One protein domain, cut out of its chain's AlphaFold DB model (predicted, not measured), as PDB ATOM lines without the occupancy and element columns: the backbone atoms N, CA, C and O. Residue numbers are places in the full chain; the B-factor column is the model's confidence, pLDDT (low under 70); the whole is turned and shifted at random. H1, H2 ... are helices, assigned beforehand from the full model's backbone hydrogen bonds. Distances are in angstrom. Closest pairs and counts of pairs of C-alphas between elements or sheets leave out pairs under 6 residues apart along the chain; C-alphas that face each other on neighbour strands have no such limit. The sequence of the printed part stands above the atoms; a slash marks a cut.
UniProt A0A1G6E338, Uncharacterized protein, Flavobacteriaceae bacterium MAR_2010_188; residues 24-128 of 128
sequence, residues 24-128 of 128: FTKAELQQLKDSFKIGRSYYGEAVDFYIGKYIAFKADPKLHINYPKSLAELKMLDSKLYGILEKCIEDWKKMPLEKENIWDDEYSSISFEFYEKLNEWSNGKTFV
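Overview. This is residues 24 to 128 of the 128 residues of an uncharacterized protein of Flavobacteriaceae bacterium MAR_2010_188 (UniProt A0A1G6E338). Three helices, H1, H2 and H3, run alternately one way and back, and a hairpin of H4 and H5 slants off from them; H4 packs on H2, and residues 98 to 103 stick out. The printed part has 105 residues with five named helices and no named strand: all helix. It is flat, 48 by 39 by 18 A, and only just compact, close to loose, with a radius of gyration of the C-alphas of 15.5 A.

Along the chain. H1, residues 26 to 35, begins at C-alpha 26 (35.468, 3.979, -8.774). H2 is residues 44 to 58, H3 67 to 77, H4 79 to 94, 22.5 A long, and H5 107 to 122, ending at C-alpha 122 (44.551, 21.369, -26.938).

Arrangement. H1 touches H2, closest C-alphas Leu 32 and Ala 46, 6.0 A. H2 touches H3, Phe 57 to Tyr 67, 6.6 A, and H4, Ile 51 to Leu 85, 7.6 A. H4 touches H5, Cys 88 to Phe 114, 6.1 A, opposite ways at 2 degrees. In H1 to H5 every O i to N i+4 pair is within hydrogen-bond range.

Size, cuts and confidence. The printed part has no cut. The H4 to H5 link is long. Residues 61 to 66, 99, 103 and 105 have pLDDT under 70.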
ATOM      1  N   PHE A  24      43.031   2.472 -10.310       79.44
ATOM      2  CA  PHE A  24      41.876   3.336 -10.536       79.44
ATOM      3  C   PHE A  24      40.620   2.843  -9.830       79.44
ATOM      4  O   PHE A  24      39.910   1.926 -10.260       79.44
ATOM      5  N   THR A  25      40.342   3.467  -8.703       84.50
ATOM      6  CA  THR A  25      39.129   3.237  -7.937       84.50
ATOM      7  C   THR A  25      37.917   3.856  -8.636       84.50
ATOM      8  O   THR A  25      38.024   4.777  -9.446       84.50
ATOM      9  N   LYS A  26      36.718   3.374  -8.289       85.62
ATOM     10  CA  LYS A  26      35.468   3.979  -8.774       85.62
ATOM     11  C   LYS A  26      35.335   5.448  -8.357       85.62
ATOM     12  O   LYS A  26      34.773   6.228  -9.113       85.62
ATOM     13  N   ALA A  27      35.844   5.804  -7.174       88.19
ATOM     14  CA  ALA A  27      35.817   7.171  -6.665       88.19
ATOM     15  C   ALA A  27      36.695   8.099  -7.514       88.19
ATOM     16  O   ALA A  27      36.229   9.149  -7.935       88.19
ATOM     17  N   GLU A  28      37.915   7.671  -7.846       90.00
ATOM     18  CA  GLU A  28      38.804   8.418  -8.744       90.00
ATOM     19  C   GLU A  28      38.221   8.559 -10.155       90.00
ATOM     20  O   GLU A  28      38.339   9.620 -10.761       90.00
ATOM     21  N   LEU A  29      37.571   7.515 -10.687       90.00
ATOM     22  CA  LEU A  29      36.895   7.608 -11.983       90.00
ATOM     23  C   LEU A  29      35.744   8.615 -11.945       90.00
ATOM     24  O   LEU A  29      35.578   9.387 -12.886       90.00
ATOM     25  N   GLN A  30      34.944   8.598 -10.881       91.81
ATOM     26  CA  GLN A  30      33.850   9.547 -10.734       91.81
ATOM     27  C   GLN A  30      34.384  10.977 -10.607       91.81
ATOM     28  O   GLN A  30      33.948  11.848 -11.348       91.81
ATOM     29  N   GLN A  31      35.403  11.187  -9.770       92.69
ATOM     30  CA  GLN A  31      36.068  12.478  -9.626       92.69
ATOM     31  C   GLN A  31      36.611  12.984 -10.964       92.69
ATOM     32  O   GLN A  31      36.397  14.143 -11.299       92.69
ATOM     33  N   LEU A  32      37.264  12.116 -11.747       94.62
ATOM     34  CA  LEU A  32      37.743  12.465 -13.080       94.62
ATOM     35  C   LEU A  32      36.585  12.901 -13.984       94.62
ATOM     36  O   LEU A  32      36.681  13.938 -14.625       94.62
ATOM     37  N   LYS A  33      35.482  12.146 -14.037       93.06
ATOM     38  CA  LYS A  33      34.314  12.512 -14.859       93.06
ATOM     39  C   LYS A  33      33.720  13.862 -14.464       93.06
ATOM     40  O   LYS A  33      33.322  14.620 -15.345       93.06
ATOM     41  N   ASP A  34      33.683  14.151 -13.168       92.94
ATOM     42  CA  ASP A  34      33.088  15.372 -12.631       92.94
ATOM     43  C   ASP A  34      33.976  16.606 -12.864       92.94
ATOM     44  O   ASP A  34      33.460  17.712 -13.021       92.94
ATOM     45  N   SER A  35      35.303  16.430 -12.916       93.75
ATOM     46  CA  SER A  35      36.266  17.535 -13.032       93.75
ATOM     47  C   SER A  35      36.883  17.711 -14.418       93.75
ATOM     48  O   SER A  35      37.367  18.798 -14.719       93.75
ATOM     49  N   PHE A  36      36.855  16.695 -15.290       94.88
ATOM     50  CA  PHE A  36      37.582  16.714 -16.568       94.88
ATOM     51  C   PHE A  36      37.220  17.915 -17.443       94.88
ATOM     52  O   PHE A  36      38.092  18.545 -18.047       94.88
ATOM     53  N   LYS A  37      35.928  18.251 -17.499       93.25
ATOM     54  CA  LYS A  37      35.431  19.405 -18.242       93.25
ATOM     55  C   LYS A  37      34.182  19.985 -17.593       93.25
ATOM     56  O   LYS A  37      33.142  19.329 -17.549       93.25
ATOM     57  N   ILE A  38      34.254  21.249 -17.187       90.31
ATOM     58  CA  ILE A  38      33.134  21.992 -16.603       90.31
ATOM     59  C   ILE A  38      32.748  23.115 -17.567       90.31
ATOM     60  O   ILE A  38      33.491  24.071 -17.806       90.31
ATOM     61  N   GLY A  39      31.574  22.979 -18.183       88.56
ATOM     62  CA  GLY A  39      31.126  23.887 -19.236       88.56
ATOM     63  C   GLY A  39      32.036  23.821 -20.468       88.56
ATOM     64  O   GLY A  39      32.052  22.823 -21.192       88.56
ATOM     65  N   ARG A  40      32.772  24.904 -20.739       88.75
ATOM     66  CA  ARG A  40      33.711  24.997 -21.875       88.75
ATOM     67  C   ARG A  40      35.177  24.837 -21.474       88.75
ATOM     68  O   ARG A  40      36.015  24.737 -22.368       88.75
ATOM     69  N   SER A  41      35.464  24.770 -20.178       94.06
ATOM     70  CA  SER A  41      36.826  24.724 -19.656       94.06
ATOM     71  C   SER A  41      37.207  23.306 -19.249       94.06
ATOM     72  O   SER A  41      36.393  22.576 -18.681       94.06
ATOM     73  N   TYR A  42      38.440  22.925 -19.553       95.88
ATOM     74  CA  TYR A  42      39.067  21.688 -19.107       95.88
ATOM     75  C   TYR A  42      39.873  21.982 -17.852       95.88
ATOM     76  O   TYR A  42      40.559  23.000 -17.799       95.88
ATOM     77  N   TYR A  43      39.800  21.101 -16.862       95.69
ATOM     78  CA  TYR A  43      40.637  21.234 -15.677       95.69
ATOM     79  C   TYR A  43      41.989  20.582 -15.952       95.69
ATOM     80  O   TYR A  43      42.039  19.380 -16.230       95.69
ATOM     81  N   GLY A  44      43.072  21.361 -15.923       93.81
ATOM     82  CA  GLY A  44      44.405  20.887 -16.324       93.81
ATOM     83  C   GLY A  44      44.840  19.649 -15.538       93.81
ATOM     84  O   GLY A  44      45.180  18.624 -16.124       93.81
ATOM     85  N   GLU A  45      44.680  19.689 -14.215       94.38
ATOM     86  CA  GLU A  45      45.032  18.569 -13.335       94.38
ATOM     87  C   GLU A  45      44.217  17.301 -13.632       94.38
ATOM     88  O   GLU A  45      44.718  16.185 -13.505       94.38
ATOM     89  N   ALA A  46      42.957  17.444 -14.057       95.62
ATOM     90  CA  ALA A  46      42.122  16.302 -14.423       95.62
ATOM     91  C   ALA A  46      42.567  15.679 -15.755       95.62
ATOM     92  O   ALA A  46      42.486  14.462 -15.926       95.62
ATOM     93  N   VAL A  47      43.066  16.495 -16.689       96.31
ATOM     94  CA  VAL A  47      43.678  16.023 -17.938       96.31
ATOM     95  C   VAL A  47      44.990  15.295 -17.647       96.31
ATOM     96  O   VAL A  47      45.186  14.185 -18.142       96.31
ATOM     97  N   ASP A  48      45.843  15.843 -16.786       95.25
ATOM     98  CA  ASP A  48      47.081  15.179 -16.363       95.25
ATOM     99  C   ASP A  48      46.784  13.847 -15.667       95.25
ATOM    100  O   ASP A  48      47.395  12.818 -15.968       95.25
ATOM    101  N   PHE A  49      45.777  13.830 -14.791       94.69
ATOM    102  CA  PHE A  49      45.314  12.618 -14.125       94.69
ATOM    103  C   PHE A  49      44.794  11.577 -15.121       94.69
ATOM    104  O   PHE A  49      45.149  10.401 -15.019       94.69
ATOM    105  N   TYR A  50      44.004  11.991 -16.115       96.50
ATOM    106  CA  TYR A  50      43.541  11.126 -17.203       96.50
ATOM    107  C   TYR A  50      44.719  10.457 -17.920       96.50
ATOM    108  O   TYR A  50      44.749   9.229 -18.062       96.50
ATOM    109  N   ILE A  51      45.695  11.260 -18.360       96.00
ATOM    110  CA  ILE A  51      46.869  10.796 -19.109       96.00
ATOM    111  C   ILE A  51      47.680   9.835 -18.238       96.00
ATOM    112  O   ILE A  51      47.982   8.717 -18.661       96.00
ATOM    113  N   GLY A  52      47.964  10.220 -16.993       91.75
ATOM    114  CA  GLY A  52      48.712   9.402 -16.041       91.75
ATOM    115  C   GLY A  52      48.057   8.043 -15.791       91.75
ATOM    116  O   GLY A  52      48.731   7.014 -15.844       91.75
ATOM    117  N   LYS A  53      46.732   8.004 -15.588       91.31
ATOM    118  CA  LYS A  53      45.987   6.749 -15.398       91.31
ATOM    119  C   LYS A  53      46.033   5.864 -16.638       91.31
ATOM    120  O   LYS A  53      46.276   4.665 -16.507       91.31
ATOM    121  N   TYR A  54      45.862   6.438 -17.828       93.81
ATOM    122  CA  TYR A  54      45.963   5.689 -19.079       93.81
ATOM    123  C   TYR A  54      47.328   4.999 -19.222       93.81
ATOM    124  O   TYR A  54      47.391   3.783 -19.432       93.81
ATOM    125  N   ILE A  55      48.418   5.756 -19.056       90.38
ATOM    126  CA  ILE A  55      49.785   5.229 -19.154       90.38
ATOM    127  C   ILE A  55      50.023   4.164 -18.080       90.38
ATOM    128  O   ILE A  55      50.535   3.087 -18.384       90.38
ATOM    129  N   ALA A  56      49.569   4.402 -16.846       86.38
ATOM    130  CA  ALA A  56      49.697   3.446 -15.749       86.38
ATOM    131  C   ALA A  56      48.971   2.113 -16.014       86.38
ATOM    132  O   ALA A  56      49.466   1.069 -15.579       86.38
ATOM    133  N   PHE A  57      47.834   2.121 -16.725       86.31
ATOM    134  CA  PHE A  57      47.140   0.891 -17.141       86.31
ATOM    135  C   PHE A  57      47.901   0.154 -18.235       86.31
ATOM    136  O   PHE A  57      48.050  -1.062 -18.163       86.31
ATOM    137  N   LYS A  58      48.393   0.872 -19.250       85.81
ATOM    138  CA  LYS A  58      49.140   0.266 -20.363       85.81
ATOM    139  C   LYS A  58      50.507  -0.271 -19.933       85.81
ATOM    140  O   LYS A  58      50.992  -1.219 -20.542       85.81
ATOM    141  N   ALA A  59      51.092   0.306 -18.887       80.62
ATOM    142  CA  ALA A  59      52.338  -0.146 -18.281       80.62
ATOM    143  C   ALA A  59      52.148  -1.258 -17.230       80.62
ATOM    144  O   ALA A  59      53.142  -1.778 -16.725       80.62
ATOM    145  N   ASP A  60      50.911  -1.625 -16.866       77.06
ATOM    146  CA  ASP A  60      50.677  -2.669 -15.869       77.06
ATOM    147  C   ASP A  60      50.889  -4.078 -16.457       77.06
ATOM    148  O   ASP A  60      50.166  -4.477 -17.371       77.06
ATOM    149  N   PRO A  61      51.836  -4.876 -15.930       66.75
ATOM    150  CA  PRO A  61      52.035  -6.253 -16.376       66.75
ATOM    151  C   PRO A  61      50.950  -7.235 -15.883       66.75
ATOM    152  O   PRO A  61      50.965  -8.404 -16.279       66.75
ATOM    153  N   LYS A  62      50.043  -6.832 -14.984       64.06
ATOM    154  CA  LYS A  62      49.043  -7.712 -14.364       64.06
ATOM    155  C   LYS A  62      47.798  -7.883 -15.237       64.06
ATOM    156  O   LYS A  62      47.038  -6.952 -15.470       64.06
ATOM    157  N   LEU A  63      47.502  -9.136 -15.586       57.44
ATOM    158  CA  LEU A  63      46.283  -9.540 -16.305       57.44
ATOM    159  C   LEU A  63      45.031  -9.683 -15.410       57.44
ATOM    160  O   LEU A  63      43.942  -9.916 -15.926       57.44
ATOM    161  N   HIS A  64      45.162  -9.588 -14.079       59.69
ATOM    162  CA  HIS A  64      44.062  -9.879 -13.144       59.69
ATOM    163  C   HIS A  64      43.209  -8.664 -12.748       59.69
ATOM    164  O   HIS A  64      42.115  -8.847 -12.213       59.69
ATOM    165  N   ILE A  65      43.666  -7.434 -13.004       66.31
ATOM    166  CA  ILE A  65      42.853  -6.229 -12.797       66.31
ATOM    167  C   ILE A  65      42.120  -5.922 -14.109       66.31
ATOM    168  O   ILE A  65      42.728  -5.831 -15.173       66.31
ATOM    169  N   ASN A  66      40.793  -5.781 -14.047       67.31
ATOM    170  CA  ASN A  66      39.956  -5.527 -15.222       67.31
ATOM    171  C   ASN A  66      40.071  -4.062 -15.690       67.31
ATOM    172  O   ASN A  66      39.150  -3.264 -15.514       67.31
ATOM    173  N   TYR A  67      41.201  -3.720 -16.307       78.94
ATOM    174  CA  TYR A  67      41.407  -2.442 -16.990       78.94
ATOM    175  C   TYR A  67      40.521  -2.203 -18.220       78.94
ATOM    176  O   TYR A  67      40.238  -1.034 -18.471       78.94
ATOM    177  N   PRO A  68      40.029  -3.215 -18.977       83.06
ATOM    178  CA  PRO A  68      39.156  -2.969 -20.127       83.06
ATOM    179  C   PRO A  68      37.951  -2.070 -19.830       83.06
ATOM    180  O   PRO A  68      37.623  -1.209 -20.642       83.06
ATOM    181  N   LYS A  69      37.327  -2.211 -18.651       85.06
ATOM    182  CA  LYS A  69      36.238  -1.313 -18.232       85.06
ATOM    183  C   LYS A  69      36.730   0.120 -18.033       85.06
ATOM    184  O   LYS A  69      36.178   1.036 -18.624       85.06
ATOM    185  N   SER A  70      37.791   0.311 -17.254       87.12
ATOM    186  CA  SER A  70      38.383   1.630 -17.006       87.12
ATOM    187  C   SER A  70      38.854   2.320 -18.290       87.12
ATOM    188  O   SER A  70      38.617   3.507 -18.474       87.12
ATOM    189  N   LEU A  71      39.472   1.576 -19.209       90.75
ATOM    190  CA  LEU A  71      39.905   2.083 -20.512       90.75
ATOM    191  C   LEU A  71      38.717   2.485 -21.393       90.75
ATOM    192  O   LEU A  71      38.775   3.522 -22.048       90.75
ATOM    193  N   ALA A  72      37.626   1.713 -21.381       92.50
ATOM    194  CA  ALA A  72      36.403   2.086 -22.086       92.50
ATOM    195  C   ALA A  72      35.817   3.401 -21.548       92.50
ATOM    196  O   ALA A  72      35.417   4.257 -22.333       92.50
ATOM    197  N   GLU A  73      35.835   3.597 -20.229       93.19
ATOM    198  CA  GLU A  73      35.367   4.831 -19.589       93.19
ATOM    199  C   GLU A  73      36.237   6.038 -19.967       93.19
ATOM    200  O   GLU A  73      35.707   7.090 -20.323       93.19
ATOM    201  N   LEU A  74      37.566   5.882 -19.983       94.75
ATOM    202  CA  LEU A  74      38.476   6.923 -20.475       94.75
ATOM    203  C   LEU A  74      38.202   7.254 -21.951       94.75
ATOM    204  O   LEU A  74      38.141   8.427 -22.326       94.75
ATOM    205  N   LYS A  75      37.983   6.237 -22.790       96.50
ATOM    206  CA  LYS A  75      37.656   6.420 -24.210       96.50
ATOM    207  C   LYS A  75      36.326   7.144 -24.416       96.50
ATOM    208  O   LYS A  75      36.201   7.920 -25.361       96.50
ATOM    209  N   MET A  76      35.335   6.888 -23.564       95.56
ATOM    210  CA  MET A  76      34.049   7.590 -23.600       95.56
ATOM    211  C   MET A  76      34.173   9.049 -23.160       95.56
ATOM    212  O   MET A  76      33.474   9.898 -23.706       95.56
ATOM    213  N   LEU A  77      35.054   9.338 -22.199       95.06
ATOM    214  CA  LEU A  77      35.256  10.686 -21.670       95.06
ATOM    215  C   LEU A  77      35.911  11.626 -22.697       95.06
ATOM    216  O   LEU A  77      35.427  12.737 -22.899       95.06
ATOM    217  N   ASP A  78      36.961  11.172 -23.387       96.44
ATOM    218  CA  ASP A  78      37.530  11.870 -24.548       96.44
ATOM    219  C   ASP A  78      38.180  10.868 -25.510       96.44
ATOM    220  O   ASP A  78      39.305  10.407 -25.315       96.44
ATOM    221  N   SER A  79      37.467  10.534 -26.584       97.00
ATOM    222  CA  SER A  79      37.927   9.549 -27.566       97.00
ATOM    223  C   SER A  79      39.106  10.032 -28.411       97.00
ATOM    224  O   SER A  79      39.866   9.201 -28.915       97.00
ATOM    225  N   LYS A  80      39.281  11.351 -28.566       97.38
ATOM    226  CA  LYS A  80      40.398  11.925 -29.325       97.38
ATOM    227  C   LYS A  80      41.678  11.836 -28.511       97.38
ATOM    228  O   LYS A  80      42.654  11.287 -29.008       97.38
ATOM    229  N   LEU A  81      41.651  12.306 -27.261       97.75
ATOM    230  CA  LEU A  81      42.788  12.188 -26.348       97.75
ATOM    231  C   LEU A  81      43.175  10.719 -26.154       97.75
ATOM    232  O   LEU A  81      44.346  10.374 -26.286       97.75
ATOM    233  N   TYR A  82      42.188   9.841 -25.956       98.12
ATOM    234  CA  TYR A  82      42.409   8.397 -25.887       98.12
ATOM    235  C   TYR A  82      43.163   7.864 -27.115       98.12
ATOM    236  O   TYR A  82      44.127   7.118 -26.974       98.12
ATOM    237  N   GLY A  83      42.733   8.243 -28.323       98.00
ATOM    238  CA  GLY A  83      43.360   7.799 -29.569       98.00
ATOM    239  C   GLY A  83      44.808   8.266 -29.716       98.00
ATOM    240  O   GLY A  83      45.645   7.498 -30.186       98.00
ATOM    241  N   ILE A  84      45.115   9.487 -29.271       98.31
ATOM    242  CA  ILE A  84      46.479  10.035 -29.274       98.31
ATOM    243  C   ILE A  84      47.385   9.213 -28.347       98.31
ATOM    244  O   ILE A  84      48.479   8.813 -28.746       98.31
ATOM    245  N   LEU A  85      46.915   8.907 -27.134       97.81
ATOM    246  CA  LEU A  85      47.668   8.100 -26.171       97.81
ATOM    247  C   LEU A  85      47.846   6.651 -26.642       97.81
ATOM    248  O   LEU A  85      48.923   6.079 -26.482       97.81
ATOM    249  N   GLU A  86      46.811   6.063 -27.248       96.50
ATOM    250  CA  GLU A  86      46.868   4.712 -27.815       96.50
ATOM    251  C   GLU A  86      47.898   4.636 -28.934       96.50
ATOM    252  O   GLU A  86      48.738   3.741 -28.911       96.50
ATOM    253  N   LYS A  87      47.900   5.606 -29.854       95.75
ATOM    254  CA  LYS A  87      48.897   5.668 -30.925       95.75
ATOM    255  C   LYS A  87      50.317   5.750 -30.358       95.75
ATOM    256  O   LYS A  87      51.145   4.922 -30.714       95.75
ATOM    257  N   CYS A  88      50.563   6.666 -29.420       94.94
ATOM    258  CA  CYS A  88      51.870   6.831 -28.778       94.94
ATOM    259  C   CYS A  88      52.378   5.523 -28.143       94.94
ATOM    260  O   CYS A  88      53.515   5.116 -28.375       94.94
ATOM    261  N   ILE A  89      51.524   4.813 -27.396       92.81
ATOM    262  CA  ILE A  89      51.885   3.523 -26.792       92.81
ATOM    263  C   ILE A  89      52.154   2.446 -27.849       92.81
ATOM    264  O   ILE A  89      53.088   1.660 -27.689       92.81
ATOM    265  N   GLU A  90      51.347   2.369 -28.905       91.81
ATOM    266  CA  GLU A  90      51.542   1.372 -29.962       91.81
ATOM    267  C   GLU A  90      52.794   1.639 -30.799       91.81
ATOM    268  O   GLU A  90      53.467   0.687 -31.191       91.81
ATOM    269  N   ASP A  91      53.148   2.899 -31.033       90.62
ATOM    270  CA  ASP A  91      54.383   3.258 -31.727       90.62
ATOM    271  C   ASP A  91      55.602   2.989 -30.846       90.62
ATOM    272  O   ASP A  91      56.554   2.356 -31.299       90.62
ATOM    273  N   TRP A  92      55.535   3.333 -29.554       87.81
ATOM    274  CA  TRP A  92      56.587   2.983 -28.595       87.81
ATOM    275  C   TRP A  92      56.855   1.476 -28.594       87.81
ATOM    276  O   TRP A  92      58.005   1.047 -28.636       87.81
ATOM    277  N   LYS A  93      55.812   0.639 -28.575       84.88
ATOM    278  CA  LYS A  93      55.964  -0.829 -28.576       84.88
ATOM    279  C   LYS A  93      56.662  -1.379 -29.820       84.88
ATOM    280  O   LYS A  93      57.227  -2.466 -29.740       84.88
ATOM    281  N   LYS A  94      56.570  -0.680 -30.952       86.12
ATOM    282  CA  LYS A  94      57.214  -1.062 -32.217       86.12
ATOM    283  C   LYS A  94      58.644  -0.543 -32.323       86.12
ATOM    284  O   LYS A  94      59.364  -0.999 -33.204       86.12
ATOM    285  N   MET A  95      59.036   0.389 -31.453       83.25
ATOM    286  CA  MET A  95      60.372   0.961 -31.455       83.25
ATOM    287  C   MET A  95      61.403  -0.146 -31.195       83.25
ATOM    288  O   MET A  95      61.302  -0.851 -30.179       83.25
ATOM    289  N   PRO A  96      62.391  -0.319 -32.086       75.50
ATOM    290  CA  PRO A  96      63.440  -1.292 -31.865       75.50
ATOM    291  C   PRO A  96      64.321  -0.832 -30.694       75.50
ATOM    292  O   PRO A  96      64.560   0.358 -30.487       75.50
ATOM    293  N   LEU A  97      64.765  -1.786 -29.874       71.75
ATOM    294  CA  LEU A  97      65.615  -1.504 -28.709       71.75
ATOM    295  C   LEU A  97      67.043  -1.134 -29.118       71.75
ATOM    296  O   LEU A  97      67.725  -0.404 -28.401       71.75
ATOM    297  N   GLU A  98      67.471  -1.637 -30.269       72.88
ATOM    298  CA  GLU A  98      68.742  -1.340 -30.902       72.88
ATOM    299  C   GLU A  98      68.456  -0.759 -32.279       72.88
ATOM    300  O   GLU A  98      67.530  -1.188 -32.962       72.88
ATOM    301  N   LYS A  99      69.234   0.243 -32.681       67.81
ATOM    302  CA  LYS A  99      69.092   0.848 -34.001       67.81
ATOM    303  C   LYS A  99      69.670  -0.120 -35.031       67.81
ATOM    304  O   LYS A  99      70.889  -0.190 -35.183       67.81
ATOM    305  N   GLU A 100      68.812  -0.878 -35.702       70.31
ATOM    306  CA  GLU A 100      69.212  -1.841 -36.731       70.31
ATOM    307  C   GLU A 100      69.429  -1.134 -38.075       70.31
ATOM    308  O   GLU A 100      70.343  -1.481 -38.825       70.31
ATOM    309  N   ASN A 101      68.653  -0.082 -38.357       73.06
ATOM    310  CA  ASN A 101      68.765   0.737 -39.559       73.06
ATOM    311  C   ASN A 101      68.809   2.234 -39.238       73.06
ATOM    312  O   ASN A 101      68.221   2.732 -38.281       73.06
ATOM    313  N   ILE A 102      69.448   3.006 -40.121       70.56
ATOM    314  CA  ILE A 102      69.458   4.478 -40.044       70.56
ATOM    315  C   ILE A 102      68.055   5.107 -40.119       70.56
ATOM    316  O   ILE A 102      67.900   6.254 -39.707       70.56
ATOM    317  N   TRP A 103      67.073   4.361 -40.638       69.25
ATOM    318  CA  TRP A 103      65.684   4.779 -40.850       69.25
ATOM    319  C   TRP A 103      64.725   4.320 -39.753       69.25
ATOM    320  O   TRP A 103      63.536   4.606 -39.858       69.25
ATOM    321  N   ASP A 104      65.207   3.570 -38.761       70.75
ATOM    322  CA  ASP A 104      64.350   3.125 -37.668       70.75
ATOM    323  C   ASP A 104      63.819   4.342 -36.906       70.75
ATOM    324  O   ASP A 104      64.567   5.285 -36.625       70.75
ATOM    325  N   ASP A 105      62.525   4.311 -36.582       69.62
ATOM    326  CA  ASP A 105      61.884   5.385 -35.837       69.62
ATOM    327  C   ASP A 105      62.570   5.567 -34.483       69.62
ATOM    328  O   ASP A 105      62.650   4.656 -33.655       69.62
ATOM    329  N   GLU A 106      63.064   6.778 -34.255       78.38
ATOM    330  CA  GLU A 106      63.669   7.151 -32.991       78.38
ATOM    331  C   GLU A 106      62.599   7.603 -31.996       78.38
ATOM    332  O   GLU A 106      61.549   8.147 -32.351       78.38
ATOM    333  N   TYR A 107      62.925   7.479 -30.711       81.06
ATOM    334  CA  TYR A 107      62.135   8.050 -29.622       81.06
ATOM    335  C   TYR A 107      61.766   9.529 -29.863       81.06
ATOM    336  O   TYR A 107      60.672   9.967 -29.499       81.06
ATOM    337  N   SER A 108      62.664  10.296 -30.491       84.50
ATOM    338  CA  SER A 108      62.463  11.706 -30.842       84.50
ATOM    339  C   SER A 108      61.285  11.906 -31.804       84.50
ATOM    340  O   SER A 108      60.464  12.792 -31.567       84.50
ATOM    341  N   SER A 109      61.147  11.052 -32.822       87.88
ATOM    342  CA  SER A 109      60.050  11.085 -33.797       87.88
ATOM    343  C   SER A 109      58.702  10.790 -33.144       87.88
ATOM    344  O   SER A 109      57.752  11.554 -33.319       87.88
ATOM    345  N   ILE A 110      58.631   9.733 -32.325       90.56
ATOM    346  CA  ILE A 110      57.405   9.354 -31.600       90.56
ATOM    347  C   ILE A 110      56.995  10.470 -30.631       90.56
ATOM    348  O   ILE A 110      55.827  10.856 -30.567       90.56
ATOM    349  N   SER A 111      57.964  11.026 -29.900       90.62
ATOM    350  CA  SER A 111      57.724  12.117 -28.949       90.62
ATOM    351  C   SER A 111      57.232  13.384 -29.645       90.62
ATOM    352  O   SER A 111      56.320  14.044 -29.145       90.62
ATOM    353  N   PHE A 112      57.811  13.719 -30.801       92.75
ATOM    354  CA  PHE A 112      57.403  14.876 -31.590       92.75
ATOM    355  C   PHE A 112      55.982  14.711 -32.136       92.75
ATOM    356  O   PHE A 112      55.161  15.610 -31.965       92.75
ATOM    357  N   GLU A 113      55.650  13.555 -32.718       94.69
ATOM    358  CA  GLU A 113      54.289  13.294 -33.197       94.69
ATOM    359  C   GLU A 113      53.273  13.352 -32.050       94.69
ATOM    360  O   GLU A 113      52.215  13.972 -32.179       94.69
ATOM    361  N   PHE A 114      53.598  12.751 -30.903       95.44
ATOM    362  CA  PHE A 114      52.738  12.789 -29.726       95.44
ATOM    363  C   PHE A 114      52.478  14.226 -29.253       95.44
ATOM    364  O   PHE A 114      51.326  14.595 -29.009       95.44
ATOM    365  N   TYR A 115      53.525  15.049 -29.183       95.75
ATOM    366  CA  TYR A 115      53.426  16.465 -28.835       95.75
ATOM    367  C   TYR A 115      52.550  17.247 -29.822       95.75
ATOM    368  O   TYR A 115      51.624  17.940 -29.398       95.75
ATOM    369  N   GLU A 116      52.776  17.094 -31.129       97.75
ATOM    370  CA  GLU A 116      51.987  17.781 -32.158       97.75
ATOM    371  C   GLU A 116      50.505  17.411 -32.061       97.75
ATOM    372  O   GLU A 116      49.632  18.279 -32.101       97.75
ATOM    373  N   LYS A 117      50.191  16.132 -31.835       98.06
ATOM    374  CA  LYS A 117      48.805  15.684 -31.667       98.06
ATOM    375  C   LYS A 117      48.157  16.190 -30.385       98.06
ATOM    376  O   LYS A 117      46.970  16.526 -30.407       98.06
ATOM    377  N   LEU A 118      48.902  16.293 -29.289       96.75
ATOM    378  CA  LEU A 118      48.408  16.925 -28.066       96.75
ATOM    379  C   LEU A 118      48.159  18.423 -28.257       96.75
ATOM    380  O   LEU A 118      47.146  18.919 -27.767       96.75
ATOM    381  N   ASN A 119      49.014  19.121 -29.005       96.56
ATOM    382  CA  ASN A 119      48.815  20.524 -29.366       96.56
ATOM    383  C   ASN A 119      47.594  20.726 -30.265       96.56
ATOM    384  O   ASN A 119      46.768  21.600 -30.008       96.56
ATOM    385  N   GLU A 120      47.433  19.900 -31.298       97.44
ATOM    386  CA  GLU A 120      46.236  19.906 -32.143       97.44
ATOM    387  C   GLU A 120      44.974  19.661 -31.306       97.44
ATOM    388  O   GLU A 120      43.946  20.312 -31.507       97.44
ATOM    389  N   TRP A 121      45.041  18.733 -30.347       97.44
ATOM    390  CA  TRP A 121      43.941  18.475 -29.430       97.44
ATOM    391  C   TRP A 121      43.691  19.669 -28.504       97.44
ATOM    392  O   TRP A 121      42.534  20.055 -28.346       97.44
ATOM    393  N   SER A 122      44.709  20.268 -27.895       95.50
ATOM    394  CA  SER A 122      44.551  21.369 -26.938       95.50
ATOM    395  C   SER A 122      44.133  22.686 -27.603       95.50
ATOM    396  O   SER A 122      43.542  23.542 -26.942       95.50
ATOM    397  N   ASN A 123      44.356  22.837 -28.909       95.44
ATOM    398  CA  ASN A 123      44.037  24.053 -29.646       95.44
ATOM    399  C   ASN A 123      42.550  24.444 -29.527       95.44
ATOM    400  O   ASN A 123      41.636  23.641 -29.737       95.44
ATOM    401  N   GLY A 124      42.306  25.704 -29.162       90.69
ATOM    402  CA  GLY A 124      40.968  26.262 -28.947       90.69
ATOM    403  C   GLY A 124      40.261  25.780 -27.675       90.69
ATOM    404  O   GLY A 124      39.119  26.182 -27.437       90.69
ATOM    405  N   LYS A 125      40.898  24.943 -26.845       94.50
ATOM    406  CA  LYS A 125      40.399  24.588 -25.510       94.50
ATOM    407  C   LYS A 125      40.862  25.619 -24.482       94.50
ATOM    408  O   LYS A 125      41.985  26.112 -24.530       94.50
ATOM    409  N   THR A 126      39.994  25.920 -23.523       94.44
ATOM    410  CA  THR A 126      40.352  26.708 -22.340       94.44
ATOM    411  C   THR A 126      40.734  25.755 -21.218       94.44
ATOM    412  O   THR A 126      39.955  24.852 -20.917       94.44
ATOM    413  N   PHE A 127      41.897  25.970 -20.607       93.31
ATOM    414  CA  PHE A 127      42.355  25.224 -19.437       93.31
ATOM    415  C   PHE A 127      42.293  26.119 -18.200       93.31
ATOM    416  O   PHE A 127      42.621  27.305 -18.287       93.31
ATOM    417  N   VAL A 128      41.823  25.557 -17.090       88.75
ATOM    418  CA  VAL A 128      41.702  26.199 -15.772       88.75
ATOM    419  C   VAL A 128      42.307  25.323 -14.689       88.75
ATOM    420  O   VAL A 128      42.408  24.093 -14.920       88.75
TER     421      VAL A 128